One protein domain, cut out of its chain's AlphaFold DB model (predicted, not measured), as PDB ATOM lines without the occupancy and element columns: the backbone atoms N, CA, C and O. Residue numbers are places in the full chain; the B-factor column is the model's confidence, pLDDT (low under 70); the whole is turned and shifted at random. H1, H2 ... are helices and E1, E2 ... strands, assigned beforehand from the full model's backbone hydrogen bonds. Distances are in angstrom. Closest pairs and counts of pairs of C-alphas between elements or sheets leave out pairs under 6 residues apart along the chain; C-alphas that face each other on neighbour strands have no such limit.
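What this domain is: This is residues 168 to 274 of the 636 residues of the protein "Internalin" of Subdoligranulum sp. CAG:314 (UniProt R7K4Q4). A twisted five-stranded antiparallel sheet makes the core, with helices H1 and H3 packed on one face, about perpendicular to each other, and the short helix H2 on the other face, near Tyr 232 of E3 and Ile 255 of E5. The link of residues 181 to 196 reaches far from this core at Pro 186 and makes much of the length. The 107 printed residues hold three named helices and five named strands in the order H1 E1 E2 E3 H2 E4 E5 H3, and the sheet's order is E1 E2 E3 E5 E4. The class is mixed, helices and strands. The whole is compact, with a radius of gyration of the C-alphas of 13.4 A, but elongated in outline, 43 by 27 by 25 A.

Where its parts are: In the sheet, E1 is residues 197 to 199, 6.6 A long; E2 is 204 to 210, 19.9 A; E3 is 226 to 232, 19.8 A; E5 is 255 to 259, 13.3 A; and E4 is 249 to 252, 10.0 A. H1, residues 168 to 180, is 18.4 A long and begins at C-alpha 168 (154.860, 185.300, 137.343). H3, residues 261 to 273, is 17.9 A long and ends at C-alpha 273 (172.755, 180.947, 127.096). H2, residues 235 to 242, is 10.0 A long.

How they stand to each other: E1, E2 and E3 form a meander, each strand the antiparallel neighbour of the one before. N 197 and O 206 of the hairpin E1 and E2 are 2.9 A apart, and N 209 and O 227 of the hairpin E2 and E3 are 2.8 A apart, within hydrogen-bond range. So are N 228 and O 258 between E3 and E5, at 2.8 A, and N 250 and O 257 of the hairpin E4 and E5, at 2.8 A. From edge to edge the strands' lines turn by 73 degrees. H1 is on the sheet at a height of 8.8 A, over E2 and E3; the closest C-alphas of H1 and E2 are those of Ser 168 and Ala 205, 5.2 A. H3 is on the same face at a height of 9.1 A, over E5 and only just over E3, with 3 C-alphas falling on E3; the C-alphas of Val 257 and Ile 264, the closest of E5 and H3, are 5.8 A apart. H1, with residues 174 to 178 alone, touches residues 267 to 270 of H3, about perpendicular at 76 degrees; their closest C-alphas, of Met 177 and Leu 270, are 7.3 A apart. H2 is on the opposite face at a height of 8.0 A, over E5; the closest C-alphas of the two are those of Ala 238 and Ile 255, 6.8 A. E3, H2 and E4 form a split strand-helix-strand unit, two strands running the same way with E5 between them, and its crossover is right-handed. In H1, H2 and H3 every O i to N i+4 pair is within hydrogen-bond range.

The domain as a whole: The C-alphas of Pro 186 and Ala 236, the two farthest apart, are 43.0 A apart. The printed part has no cut. The links H1 to E1 and E2 to E3 are long, 16 and 15 residues. The mean pLDDT of the printed part is 71.1; 41 residues are under 70, among them 179 to 194 and 210 to 226.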
ATOM      1  N   SER A 168     155.159 186.668 136.903       88.31
ATOM      2  CA  SER A 168     154.860 185.300 137.343       88.31
ATOM      3  C   SER A 168     155.179 184.248 136.279       88.31
ATOM      4  O   SER A 168     155.657 183.165 136.612       88.31
ATOM      5  N   VAL A 169     154.964 184.569 135.001       87.31
ATOM      6  CA  VAL A 169     155.316 183.716 133.857       87.31
ATOM      7  C   VAL A 169     156.828 183.690 133.668       87.31
ATOM      8  O   VAL A 169     157.393 182.616 133.480       87.31
ATOM      9  N   GLN A 170     157.493 184.842 133.783       87.44
ATOM     10  CA  GLN A 170     158.956 184.932 133.764       87.44
ATOM     11  C   GLN A 170     159.591 184.076 134.876       87.44
ATOM     12  O   GLN A 170     160.487 183.273 134.616       87.44
ATOM     13  N   ALA A 171     159.080 184.181 136.107       87.81
ATOM     14  CA  ALA A 171     159.530 183.374 137.237       87.81
ATOM     15  C   ALA A 171     159.287 181.870 137.011       87.81
ATOM     16  O   ALA A 171     160.182 181.064 137.255       87.81
ATOM     17  N   GLU A 172     158.119 181.472 136.491       84.56
ATOM     18  CA  GLU A 172     157.838 180.064 136.172       84.56
ATOM     19  C   GLU A 172     158.706 179.536 135.015       84.56
ATOM     20  O   GLU A 172     159.063 178.361 135.008       84.56
ATOM     21  N   ARG A 173     159.103 180.380 134.054       82.69
ATOM     22  CA  ARG A 173     160.054 180.010 132.991       82.69
ATOM     23  C   ARG A 173     161.438 179.710 133.561       82.69
ATOM     24  O   ARG A 173     161.951 178.619 133.327       82.69
ATOM     25  N   LEU A 174     161.995 180.603 134.384       82.38
ATOM     26  CA  LEU A 174     163.268 180.346 135.077       82.38
ATOM     27  C   LEU A 174     163.186 179.095 135.955       82.38
ATOM     28  O   LEU A 174     164.118 178.296 135.999       82.38
ATOM     29  N   ARG A 175     162.054 178.892 136.633       80.44
ATOM     30  CA  ARG A 175     161.800 177.700 137.441       80.44
ATOM     31  C   ARG A 175     161.820 176.420 136.602       80.44
ATOM     32  O   ARG A 175     162.446 175.450 137.022       80.44
ATOM     33  N   ARG A 176     161.149 176.398 135.444       75.69
ATOM     34  CA  ARG A 176     161.168 175.257 134.512       75.69
ATOM     35  C   ARG A 176     162.572 174.998 133.982       75.69
ATOM     36  O   ARG A 176     163.057 173.884 134.104       75.69
ATOM     37  N   MET A 177     163.285 176.036 133.556       75.44
ATOM     38  CA  MET A 177     164.690 175.914 133.144       75.44
ATOM     39  C   MET A 177     165.603 175.379 134.254       75.44
ATOM     40  O   MET A 177     166.526 174.618 134.006       75.44
ATOM     41  N   LEU A 178     165.362 175.736 135.513       74.44
ATOM     42  CA  LEU A 178     166.125 175.158 136.619       74.44
ATOM     43  C   LEU A 178     165.766 173.686 136.849       74.44
ATOM     44  O   LEU A 178     166.650 172.882 137.124       74.44
ATOM     45  N   LYS A 179     164.496 173.298 136.684       68.06
ATOM     46  CA  LYS A 179     164.079 171.886 136.727       68.06
ATOM     47  C   LYS A 179     164.673 171.053 135.589       68.06
ATOM     48  O   LYS A 179     164.821 169.839 135.775       68.06
ATOM     49  N   THR A 180     165.001 171.669 134.449       64.75
ATOM     50  CA  THR A 180     165.618 170.963 133.320       64.75
ATOM     51  C   THR A 180     167.106 170.674 133.533       64.75
ATOM     52  O   THR A 180     167.618 169.699 133.003       64.75
ATOM     53  N   VAL A 181     167.805 171.442 134.371       59.78
ATOM     54  CA  VAL A 181     169.261 171.286 134.588       59.78
ATOM     55  C   VAL A 181     169.601 170.491 135.869       59.78
ATOM     56  O   VAL A 181     170.759 170.362 136.250       59.78
ATOM     57  N   GLY A 182     168.604 169.924 136.558       56.16
ATOM     58  CA  GLY A 182     168.787 169.210 137.830       56.16
ATOM     59  C   GLY A 182     169.691 167.964 137.781       56.16
ATOM     60  O   GLY A 182     169.722 167.210 136.809       56.16
ATOM     61  N   GLU A 183     170.412 167.709 138.877       49.16
ATOM     62  CA  GLU A 183     171.182 166.476 139.080       49.16
ATOM     63  C   GLU A 183     170.275 165.329 139.559       49.16
ATOM     64  O   GLU A 183     169.488 165.495 140.491       49.16
ATOM     65  N   ASN A 184     170.440 164.129 138.992       42.41
ATOM     66  CA  ASN A 184     169.934 162.899 139.602       42.41
ATOM     67  C   ASN A 184     171.041 162.284 140.473       42.41
ATOM     68  O   ASN A 184     171.893 161.538 139.993       42.41
ATOM     69  N   TYR A 185     171.033 162.579 141.774       38.91
ATOM     70  CA  TYR A 185     171.777 161.777 142.753       38.91
ATOM     71  C   TYR A 185     171.030 160.445 142.989       38.91
ATOM     72  O   TYR A 185     169.804 160.429 142.886       38.91
ATOM     73  N   PRO A 186     171.683 159.334 143.390       36.31
ATOM     74  CA  PRO A 186     170.994 158.087 143.762       36.31
ATOM     75  C   PRO A 186     169.926 158.235 144.865       36.31
ATOM     76  O   PRO A 186     169.111 157.335 145.049       36.31
ATOM     77  N   SER A 187     169.921 159.357 145.599       41.28
ATOM     78  CA  SER A 187     168.888 159.734 146.575       41.28
ATOM     79  C   SER A 187     167.660 160.439 145.971       41.28
ATOM     80  O   SER A 187     166.681 160.621 146.683       41.28
ATOM     81  N   GLY A 188     167.688 160.809 144.684       40.28
ATOM     82  CA  GLY A 188     166.508 161.179 143.897       40.28
ATOM     83  C   GLY A 188     165.918 162.580 144.102       40.28
ATOM     84  O   GLY A 188     164.723 162.740 143.864       40.28
ATOM     85  N   GLU A 189     166.684 163.592 144.527       46.00
ATOM     86  CA  GLU A 189     166.125 164.944 144.733       46.00
ATOM     87  C   GLU A 189     166.616 165.964 143.682       46.00
ATOM     88  O   GLU A 189     167.740 166.456 143.806       46.00
ATOM     89  N   PRO A 190     165.798 166.295 142.653       49.91
ATOM     90  CA  PRO A 190     166.078 167.376 141.699       49.91
ATOM     91  C   PRO A 190     165.961 168.757 142.366       49.91
ATOM     92  O   PRO A 190     165.674 168.850 143.560       49.91
ATOM     93  N   PHE A 191     166.108 169.843 141.588       55.94
ATOM     94  CA  PHE A 191     165.761 171.191 142.048       55.94
ATOM     95  C   PHE A 191     164.292 171.248 142.518       55.94
ATOM     96  O   PHE A 191     163.372 171.489 141.733       55.94
ATOM     97  N   TYR A 192     164.044 171.036 143.812       56.03
ATOM     98  CA  TYR A 192     162.724 171.171 144.414       56.03
ATOM     99  C   TYR A 192     162.443 172.653 144.602       56.03
ATOM    100  O   TYR A 192     162.783 173.277 145.605       56.03
ATOM    101  N   THR A 193     161.852 173.237 143.569       57.41
ATOM    102  CA  THR A 193     161.399 174.624 143.616       57.41
ATOM    103  C   THR A 193     160.061 174.733 144.347       57.41
ATOM    104  O   THR A 193     159.147 173.945 144.078       57.41
ATOM    105  N   SER A 194     159.923 175.719 145.234       56.81
ATOM    106  CA  SER A 194     158.641 176.089 145.846       56.81
ATOM    107  C   SER A 194     157.590 176.495 144.798       56.81
ATOM    108  O   SER A 194     157.880 176.614 143.605       56.81
ATOM    109  N   GLU A 195     156.354 176.721 145.243       72.50
ATOM    110  CA  GLU A 195     155.355 177.470 144.474       72.50
ATOM    111  C   GLU A 195     155.914 178.854 144.092       72.50
ATOM    112  O   GLU A 195     156.694 179.435 144.859       72.50
ATOM    113  N   VAL A 196     155.554 179.355 142.904       82.88
ATOM    114  CA  VAL A 196     155.838 180.741 142.513       82.88
ATOM    115  C   VAL A 196     154.923 181.638 143.334       82.88
ATOM    116  O   VAL A 196     153.709 181.653 143.142       82.88
ATOM    117  N   THR A 197     155.506 182.377 144.268       86.12
ATOM    118  CA  THR A 197     154.785 183.346 145.090       86.12
ATOM    119  C   THR A 197     154.784 184.691 144.385       86.12
ATOM    120  O   THR A 197     155.850 185.212 144.062       86.12
ATOM    121  N   VAL A 198     153.600 185.253 144.157       87.38
ATOM    122  CA  VAL A 198     153.433 186.561 143.513       87.38
ATOM    123  C   VAL A 198     153.138 187.608 144.579       87.38
ATOM    124  O   VAL A 198     152.182 187.457 145.342       87.38
ATOM    125  N   ASP A 199     153.928 188.677 144.611       81.50
ATOM    126  CA  ASP A 199     153.649 189.864 145.410       81.50
ATOM    127  C   ASP A 199     153.127 190.979 144.498       81.50
ATOM    128  O   ASP A 199     153.872 191.700 143.833       81.50
ATOM    129  N   ASN A 200     151.801 191.127 144.481       69.44
ATOM    130  CA  ASN A 200     151.121 192.139 143.675       69.44
ATOM    131  C   ASN A 200     151.380 193.578 144.156       69.44
ATOM    132  O   ASN A 200     151.068 194.513 143.423       69.44
ATOM    133  N   ILE A 201     151.894 193.773 145.375       60.81
ATOM    134  CA  ILE A 201     152.175 195.105 145.929       60.81
ATOM    135  C   ILE A 201     153.561 195.578 145.474       60.81
ATOM    136  O   ILE A 201     153.730 196.761 145.187       60.81
ATOM    137  N   ALA A 202     154.523 194.656 145.362       67.56
ATOM    138  CA  ALA A 202     155.884 194.925 144.890       67.56
ATOM    139  C   ALA A 202     156.093 194.663 143.384       67.56
ATOM    140  O   ALA A 202     157.181 194.910 142.870       67.56
ATOM    141  N   GLY A 203     155.079 194.142 142.681       82.19
ATOM    142  CA  GLY A 203     155.183 193.803 141.259       82.19
ATOM    143  C   GLY A 203     156.182 192.677 140.986       82.19
ATOM    144  O   GLY A 203     156.792 192.653 139.920       82.19
ATOM    145  N   SER A 204     156.381 191.763 141.937       89.62
ATOM    146  CA  SER A 204     157.413 190.730 141.859       89.62
ATOM    147  C   SER A 204     156.848 189.313 141.935       89.62
ATOM    148  O   SER A 204     155.756 189.063 142.453       89.62
ATOM    149  N   ALA A 205     157.602 188.363 141.394       92.38
ATOM    150  CA  ALA A 205     157.346 186.941 141.549       92.38
ATOM    151  C   ALA A 205     158.626 186.228 141.975       92.38
ATOM    152  O   ALA A 205     159.679 186.396 141.358       92.38
ATOM    153  N   SER A 206     158.524 185.413 143.018       88.06
ATOM    154  CA  SER A 206     159.660 184.697 143.590       88.06
ATOM    155  C   SER A 206     159.423 183.199 143.607       88.06
ATOM    156  O   SER A 206     158.308 182.726 143.817       88.06
ATOM    157  N   PHE A 207     160.499 182.439 143.472       84.19
ATOM    158  CA  PHE A 207     160.521 181.026 143.821       84.19
ATOM    159  C   PHE A 207     161.838 180.692 144.518       84.19
ATOM    160  O   PHE A 207     162.857 181.356 144.338       84.19
ATOM    161  N   THR A 208     161.820 179.656 145.349       78.19
ATOM    162  CA  THR A 208     163.023 179.141 146.010       78.19
ATOM    163  C   THR A 208     163.376 177.809 145.385       78.19
ATOM    164  O   THR A 208     162.579 176.882 145.489       78.19
ATOM    165  N   ALA A 209     164.541 177.705 144.752       70.94
ATOM    166  CA  ALA A 209     165.091 176.454 144.249       70.94
ATOM    167  C   ALA A 209     165.903 175.760 145.350       70.94
ATOM    168  O   ALA A 209     166.766 176.382 145.962       70.94
ATOM    169  N   ARG A 210     165.633 174.475 145.610       65.38
ATOM    170  CA  ARG A 210     166.404 173.634 146.543       65.38
ATOM    171  C   ARG A 210     167.159 172.571 145.760       65.38
ATOM    172  O   ARG A 210     166.499 171.817 145.062       65.38
ATOM    173  N   GLY A 211     168.483 172.486 145.860       53.31
ATOM    174  CA  GLY A 211     169.261 171.477 145.133       53.31
ATOM    175  C   GLY A 211     170.622 171.182 145.764       53.31
ATOM    176  O   GLY A 211     171.254 172.053 146.355       53.31
ATOM    177  N   ASN A 212     171.083 169.938 145.618       48.91
ATOM    178  CA  ASN A 212     172.346 169.435 146.177       48.91
ATOM    179  C   ASN A 212     173.547 169.567 145.222       48.91
ATOM    180  O   ASN A 212     174.484 168.780 145.314       48.91
ATOM    181  N   THR A 213     173.557 170.556 144.324       48.34
ATOM    182  CA  THR A 213     174.711 170.796 143.440       48.34
ATOM    183  C   THR A 213     175.971 171.010 144.285       48.34
ATOM    184  O   THR A 213     176.029 171.928 145.105       48.34
ATOM    185  N   PHE A 214     176.925 170.087 144.134       38.34
ATOM    186  CA  PHE A 214     178.151 169.882 144.913       38.34
ATOM    187  C   PHE A 214     178.684 171.115 145.680       38.34
ATOM    188  O   PHE A 214     179.235 172.037 145.087       38.34
ATOM    189  N   GLY A 215     178.602 171.085 147.023       35.72
ATOM    190  CA  GLY A 215     179.300 172.041 147.904       35.72
ATOM    191  C   GLY A 215     178.521 172.502 149.146       35.72
ATOM    192  O   GLY A 215     178.049 173.639 149.218       35.72
ATOM    193  N   ASN A 216     178.391 171.599 150.123       29.36
ATOM    194  CA  ASN A 216     177.887 171.715 151.505       29.36
ATOM    195  C   ASN A 216     177.450 173.088 152.069       29.36
ATOM    196  O   ASN A 216     178.217 174.047 152.119       29.36
ATOM    197  N   MET A 217     176.243 173.091 152.658       40.59
ATOM    198  CA  MET A 217     175.722 173.919 153.773       40.59
ATOM    199  C   MET A 217     174.567 174.896 153.501       40.59
ATOM    200  O   MET A 217     174.411 175.458 152.422       40.59
ATOM    201  N   ILE A 218     173.750 174.980 154.546       39.81
ATOM    202  CA  ILE A 218     172.491 175.681 154.786       39.81
ATOM    203  C   ILE A 218     172.597 177.184 154.475       39.81
ATOM    204  O   ILE A 218     173.624 177.796 154.770       39.81
ATOM    205  N   ASP A 219     171.564 177.769 153.860       44.09
ATOM    206  CA  ASP A 219     171.456 179.229 153.750       44.09
ATOM    207  C   ASP A 219     171.225 179.874 155.133       44.09
ATOM    208  O   ASP A 219     170.965 179.198 156.128       44.09
ATOM    209  N   GLU A 220     171.330 181.197 155.239       38.78
ATOM    210  CA  GLU A 220     171.163 181.916 156.518       38.78
ATOM    211  C   GLU A 220     169.766 181.789 157.151       38.78
ATOM    212  O   GLU A 220     169.567 182.192 158.296       38.78
ATOM    213  N   TYR A 221     168.819 181.184 156.430       46.62
ATOM    214  CA  TYR A 221     167.448 180.939 156.860       46.62
ATOM    215  C   TYR A 221     167.219 179.496 157.319       46.62
ATOM    216  O   TYR A 221     166.083 179.107 157.594       46.62
ATOM    217  N   GLY A 222     168.278 178.690 157.442       44.88
ATOM    218  CA  GLY A 222     168.160 177.328 157.951       44.88
ATOM    219  C   GLY A 222     167.747 176.303 156.891       44.88
ATOM    220  O   GLY A 222     167.434 175.170 157.257       44.88
ATOM    221  N   VAL A 223     167.735 176.659 155.598       45.03
ATOM    222  CA  VAL A 223     167.338 175.751 154.514       45.03
ATOM    223  C   VAL A 223     168.579 175.085 153.900       45.03
ATOM    224  O   VAL A 223     169.429 175.767 153.322       45.03
ATOM    225  N   PRO A 224     168.725 173.749 153.985       47.22
ATOM    226  CA  PRO A 224     169.817 173.037 153.322       47.22
ATOM    227  C   PRO A 224     169.759 173.219 151.792       47.22
ATOM    228  O   PRO A 224     168.767 172.843 151.173       47.22
ATOM    229  N   GLY A 225     170.811 173.785 151.179       54.81
ATOM    230  CA  GLY A 225     171.049 173.738 149.722       54.81
ATOM    231  C   GLY A 225     170.169 174.627 148.823       54.81
ATOM    232  O   GLY A 225     169.993 174.308 147.651       54.81
ATOM    233  N   GLY A 226     169.576 175.714 149.335       65.50
ATOM    234  CA  GLY A 226     168.657 176.567 148.562       65.50
ATOM    235  C   GLY A 226     169.242 177.875 148.007       65.50
ATOM    236  O   GLY A 226     170.215 178.410 148.538       65.50
ATOM    237  N   PHE A 227     168.611 178.414 146.959       74.38
ATOM    238  CA  PHE A 227     168.686 179.828 146.565       74.38
ATOM    239  C   PHE A 227     167.295 180.333 146.148       74.38
ATOM    240  O   PHE A 227     166.457 179.570 145.662       74.38
ATOM    241  N   ARG A 228     167.027 181.622 146.350       82.44
ATOM    242  CA  ARG A 228     165.796 182.300 145.934       82.44
ATOM    243  C   ARG A 228     166.059 183.111 144.676       82.44
ATOM    244  O   ARG A 228     167.076 183.783 144.566       82.44
ATOM    245  N   VAL A 229     165.120 183.059 143.744       87.75
ATOM    246  CA  VAL A 229     165.092 183.920 142.564       87.75
ATOM    247  C   VAL A 229     163.843 184.775 142.659       87.75
ATOM    248  O   VAL A 229     162.752 184.243 142.861       87.75
ATOM    249  N   THR A 230     164.004 186.084 142.510       89.88
ATOM    250  CA  THR A 230     162.912 187.054 142.474       89.88
ATOM    251  C   THR A 230     162.998 187.852 141.184       89.88
ATOM    252  O   THR A 230     164.017 188.477 140.904       89.88
ATOM    253  N   VAL A 231     161.920 187.833 140.410       92.06
ATOM    254  CA  VAL A 231     161.750 188.622 139.190       92.06
ATOM    255  C   VAL A 231     160.895 189.835 139.534       92.06
ATOM    256  O   VAL A 231     159.779 189.669 140.025       92.06
ATOM    257  N   TYR A 232     161.409 191.040 139.303       91.81
ATOM    258  CA  TYR A 232     160.691 192.297 139.529       91.81
ATOM    259  C   TYR A 232     160.069 192.828 138.237       91.81
ATOM    260  O   TYR A 232     160.523 192.511 137.145       91.81
ATOM    261  N   SER A 233     159.055 193.682 138.350       89.00
ATOM    262  CA  SER A 233     158.400 194.318 137.202       89.00
ATOM    263  C   SER A 233     159.315 195.224 136.380       89.00
ATOM    264  O   SER A 233     159.028 195.472 135.211       89.00
ATOM    265  N   SER A 234     160.388 195.746 136.976       87.94
ATOM    266  CA  SER A 234     161.351 196.598 136.288       87.94
ATOM    267  C   SER A 234     162.729 196.567 136.945       87.94
ATOM    268  O   SER A 234     162.878 196.214 138.120       87.94
ATOM    269  N   GLU A 235     163.755 196.999 136.206       88.31
ATOM    270  CA  GLU A 235     165.095 197.169 136.774       88.31
ATOM    271  C   GLU A 235     165.123 198.213 137.894       88.31
ATOM    272  O   GLU A 235     165.926 198.087 138.816       88.31
ATOM    273  N   ALA A 236     164.262 199.234 137.827       87.75
ATOM    274  CA  ALA A 236     164.171 200.272 138.847       87.75
ATOM    275  C   ALA A 236     163.657 199.702 140.178       87.75
ATOM    276  O   ALA A 236     164.213 200.021 141.229       87.75
ATOM    277  N   ASP A 237     162.660 198.814 140.125       87.44
ATOM    278  CA  ASP A 237     162.117 198.140 141.310       87.44
ATOM    279  C   ASP A 237     163.168 197.218 141.941       87.44
ATOM    280  O   ASP A 237     163.402 197.258 143.150       87.44
ATOM    281  N   ALA A 238     163.880 196.448 141.110       88.69
ATOM    282  CA  ALA A 238     164.980 195.612 141.576       88.69
ATOM    283  C   ALA A 238     166.125 196.450 142.167       88.69
ATOM    284  O   ALA A 238     166.667 196.106 143.213       88.69
ATOM    285  N   ALA A 239     166.498 197.561 141.525       86.81
ATOM    286  CA  ALA A 239     167.557 198.450 141.999       86.81
ATOM    287  C   ALA A 239     167.196 199.137 143.322       86.81
ATOM    288  O   ALA A 239     168.074 199.309 144.164       86.81
ATOM    289  N   PHE A 240     165.923 199.493 143.522       85.44
ATOM    290  CA  PHE A 240     165.435 200.052 144.782       85.44
ATOM    291  C   PHE A 240     165.637 199.074 145.944       85.44
ATOM    292  O   PHE A 240     166.190 199.457 146.969       85.44
ATOM    293  N   VAL A 241     165.260 197.802 145.763       82.38
ATOM    294  CA  VAL A 241     165.474 196.757 146.781       82.38
ATOM    295  C   VAL A 241     166.961 196.441 146.954       82.38
ATOM    296  O   VAL A 241     167.431 196.232 148.068       82.38
ATOM    297  N   TRP A 242     167.720 196.435 145.860       81.50
ATOM    298  CA  TRP A 242     169.151 196.145 145.872       81.50
ATOM    299  C   TRP A 242     170.009 197.272 146.471       81.50
ATOM    300  O   TRP A 242     171.178 197.033 146.757       81.50
ATOM    301  N   GLY A 243     169.474 198.485 146.647       70.44
ATOM    302  CA  GLY A 243     170.217 199.700 147.012       70.44
ATOM    303  C   GLY A 243     171.089 199.607 148.271       70.44
ATOM    304  O   GLY A 243     172.063 200.350 148.368       70.44
ATOM    305  N   ASP A 244     170.800 198.657 149.166       67.69
ATOM    306  CA  ASP A 244     171.575 198.394 150.388       67.69
ATOM    307  C   ASP A 244     172.543 197.193 150.276       67.69
ATOM    308  O   ASP A 244     173.305 196.929 151.202       67.69
ATOM    309  N   GLY A 245     172.562 196.500 149.131       67.50
ATOM    310  CA  GLY A 245     173.380 195.317 148.861       67.50
ATOM    311  C   GLY A 245     172.928 194.084 149.648       67.50
ATOM    312  O   GLY A 245     172.948 194.064 150.874       67.50
ATOM    313  N   ILE A 246     172.550 193.005 148.956       73.69
ATOM    314  CA  ILE A 246     172.242 191.732 149.627       73.69
ATOM    315  C   ILE A 246     173.553 190.966 149.817       73.69
ATOM    316  O   ILE A 246     174.180 190.576 148.832       73.69
ATOM    317  N   GLU A 247     173.947 190.731 151.074       69.00
ATOM    318  CA  GLU A 247     175.243 190.142 151.474       69.00
ATOM    319  C   GLU A 247     175.569 188.825 150.741       69.00
ATOM    320  O   GLU A 247     176.732 188.505 150.504       69.00
ATOM    321  N   LYS A 248     174.537 188.071 150.337       73.31
ATOM    322  CA  LYS A 248     174.649 186.793 149.615       73.31
ATOM    323  C   LYS A 248     173.811 186.758 148.336       73.31
ATOM    324  O   LYS A 248     173.272 185.713 147.990       73.31
ATOM    325  N   GLY A 249     173.628 187.884 147.650       78.75
ATOM    326  CA  GLY A 249     172.850 187.929 146.409       78.75
ATOM    327  C   GLY A 249     173.630 188.416 145.189       78.75
ATOM    328  O   GLY A 249     174.759 188.890 145.295       78.75
ATOM    329  N   LYS A 250     172.971 188.407 144.028       87.50
ATOM    330  CA  LYS A 250     173.384 189.134 142.820       87.50
ATOM    331  C   LYS A 250     172.162 189.672 142.075       87.50
ATOM    332  O   LYS A 250     171.169 188.962 141.916       87.50
ATOM    333  N   ARG A 251     172.259 190.907 141.570       90.69
ATOM    334  CA  ARG A 251     171.277 191.504 140.652       90.69
ATOM    335  C   ARG A 251     171.683 191.271 139.196       90.69
ATOM    336  O   ARG A 251     172.809 191.579 138.810       90.69
ATOM    337  N   LEU A 252     170.749 190.766 138.401       89.31
ATOM    338  CA  LEU A 252     170.844 190.500 136.967       89.31
ATOM    339  C   LEU A 252     169.688 191.249 136.277       89.31
ATOM    340  O   LEU A 252     168.621 190.685 136.052       89.31
ATOM    341  N   GLY A 253     169.855 192.552 136.027       89.38
ATOM    342  CA  GLY A 253     168.767 193.404 135.521       89.38
ATOM    343  C   GLY A 253     167.646 193.582 136.555       89.38
ATOM    344  O   GLY A 253     167.899 194.066 137.666       89.38
ATOM    345  N   HIS A 254     166.418 193.193 136.203       90.62
ATOM    346  CA  HIS A 254     165.248 193.146 137.095       90.62
ATOM    347  C   HIS A 254     165.120 191.830 137.872       90.62
ATOM    348  O   HIS A 254     164.149 191.638 138.602       90.62
ATOM    349  N   ILE A 255     166.085 190.919 137.743       91.50
ATOM    350  CA  ILE A 255     166.121 189.661 138.488       91.50
ATOM    351  C   ILE A 255     167.111 189.798 139.641       91.50
ATOM    352  O   ILE A 255     168.239 190.260 139.468       91.50
ATOM    353  N   ILE A 256     166.708 189.365 140.828       90.31
ATOM    354  CA  ILE A 256     167.578 189.244 141.995       90.31
ATOM    355  C   ILE A 256     167.662 187.770 142.369       90.31
ATOM    356  O   ILE A 256     166.640 187.101 142.524       90.31
ATOM    357  N   VAL A 257     168.883 187.269 142.524       87.75
ATOM    358  CA  VAL A 257     169.144 185.914 143.010       87.75
ATOM    359  C   VAL A 257     169.815 186.014 144.372       87.75
ATOM    360  O   VAL A 257     170.838 186.675 144.501       87.75
ATOM    361  N   GLU A 258     169.250 185.362 145.381       83.81
ATOM    362  CA  GLU A 258     169.722 185.359 146.768       83.81
ATOM    363  C   GLU A 258     170.112 183.930 147.156       83.81
ATOM    364  O   GLU A 258     169.313 183.006 147.019       83.81
ATOM    365  N   GLY A 259     171.330 183.709 147.642       73.75
ATOM    366  CA  GLY A 259     171.800 182.392 148.060       73.75
ATOM    367  C   GLY A 259     173.254 182.135 147.682       73.75
ATOM    368  O   GLY A 259     174.079 183.036 147.577       73.75
ATOM    369  N   LYS A 260     173.611 180.862 147.510       70.56
ATOM    370  CA  LYS A 260     175.005 180.494 147.238       70.56
ATOM    371  C   LYS A 260     175.478 180.908 145.835       70.56
ATOM    372  O   LYS A 260     174.686 180.849 144.892       70.56
ATOM    373  N   PRO A 261     176.790 181.178 145.658       68.69
ATOM    374  CA  PRO A 261     177.374 181.543 144.365       68.69
ATOM    375  C   PRO A 261     177.053 180.570 143.221       68.69
ATOM    376  O   PRO A 261     176.888 181.013 142.090       68.69
ATOM    377  N   HIS A 262     176.910 179.264 143.500       66.50
ATOM    378  CA  HIS A 262     176.570 178.273 142.470       66.50
ATOM    379  C   HIS A 262     175.197 178.534 141.849       66.50
ATOM    380  O   HIS A 262     175.070 178.548 140.633       66.50
ATOM    381  N   GLY A 263     174.173 178.749 142.682       72.19
ATOM    382  CA  GLY A 263     172.810 178.991 142.208       72.19
ATOM    383  C   GLY A 263     172.719 180.278 141.398       72.19
ATOM    384  O   GLY A 263     172.104 180.305 140.338       72.19
ATOM    385  N   ILE A 264     173.425 181.317 141.854       77.12
ATOM    386  CA  ILE A 264     173.569 182.587 141.138       77.12
ATOM    387  C   ILE A 264     174.216 182.372 139.763       77.12
ATOM    388  O   ILE A 264     173.669 182.832 138.762       77.12
ATOM    389  N   TRP A 265     175.343 181.652 139.701       78.88
ATOM    390  CA  TRP A 265     176.027 181.326 138.445       78.88
ATOM    391  C   TRP A 265     175.140 180.500 137.502       78.88
ATOM    392  O   TRP A 265     175.084 180.792 136.308       78.88
ATOM    393  N   THR A 266     174.403 179.512 138.021       76.44
ATOM    394  CA  THR A 266     173.478 178.695 137.222       76.44
ATOM    395  C   THR A 266     172.372 179.553 136.606       76.44
ATOM    396  O   THR A 266     172.126 179.448 135.409       76.44
ATOM    397  N   VAL A 267     171.740 180.438 137.383       80.88
ATOM    398  CA  VAL A 267     170.691 181.338 136.873       80.88
ATOM    399  C   VAL A 267     171.249 182.313 135.841       80.88
ATOM    400  O   VAL A 267     170.655 182.494 134.784       80.88
ATOM    401  N   GLU A 268     172.407 182.912 136.114       81.88
ATOM    402  CA  GLU A 268     173.069 183.812 135.171       81.88
ATOM    403  C   GLU A 268     173.416 183.111 133.854       81.88
ATOM    404  O   GLU A 268     173.214 183.683 132.785       81.88
ATOM    405  N   THR A 269     173.900 181.872 133.923       78.69
ATOM    406  CA  THR A 269     174.217 181.058 132.743       78.69
ATOM    407  C   THR A 269     172.954 180.736 131.952       78.69
ATOM    408  O   THR A 269     172.938 180.933 130.741       78.69
ATOM    409  N   LEU A 270     171.873 180.340 132.631       78.44
ATOM    410  CA  LEU A 270     170.582 180.062 131.997       78.44
ATOM    411  C   LEU A 270     169.996 181.293 131.300       78.44
ATOM    412  O   LEU A 270     169.495 181.167 130.192       78.44
ATOM    413  N   ILE A 271     170.097 182.479 131.905       80.06
ATOM    414  CA  ILE A 271     169.638 183.732 131.286       80.06
ATOM    415  C   ILE A 271     170.525 184.134 130.098       80.06
ATOM    416  O   ILE A 271     170.062 184.749 129.146       80.06
ATOM    417  N   LYS A 272     171.824 183.838 130.137       78.38
ATOM    418  CA  LYS A 272     172.735 184.226 129.050       78.38
ATOM    419  C   LYS A 272     172.657 183.289 127.853       78.38
ATOM    420  O   LYS A 272     172.738 183.759 126.724       78.38
ATOM    421  N   LEU A 273     172.569 181.986 128.109       74.81
ATOM    422  CA  LEU A 273     172.755 180.947 127.096       74.81
ATOM    423  C   LEU A 273     171.503 180.106 126.826       74.81
ATOM    424  O   LEU A 273     171.455 179.430 125.805       74.81
ATOM    425  N   GLY A 274     170.502 180.130 127.707       74.88
ATOM    426  CA  GLY A 274     169.430 179.131 127.715       74.88
ATOM    427  C   GLY A 274     169.864 177.807 128.336       74.88
ATOM    428  O   GLY A 274     171.036 177.619 128.642       74.88
TER     429      GLY A 274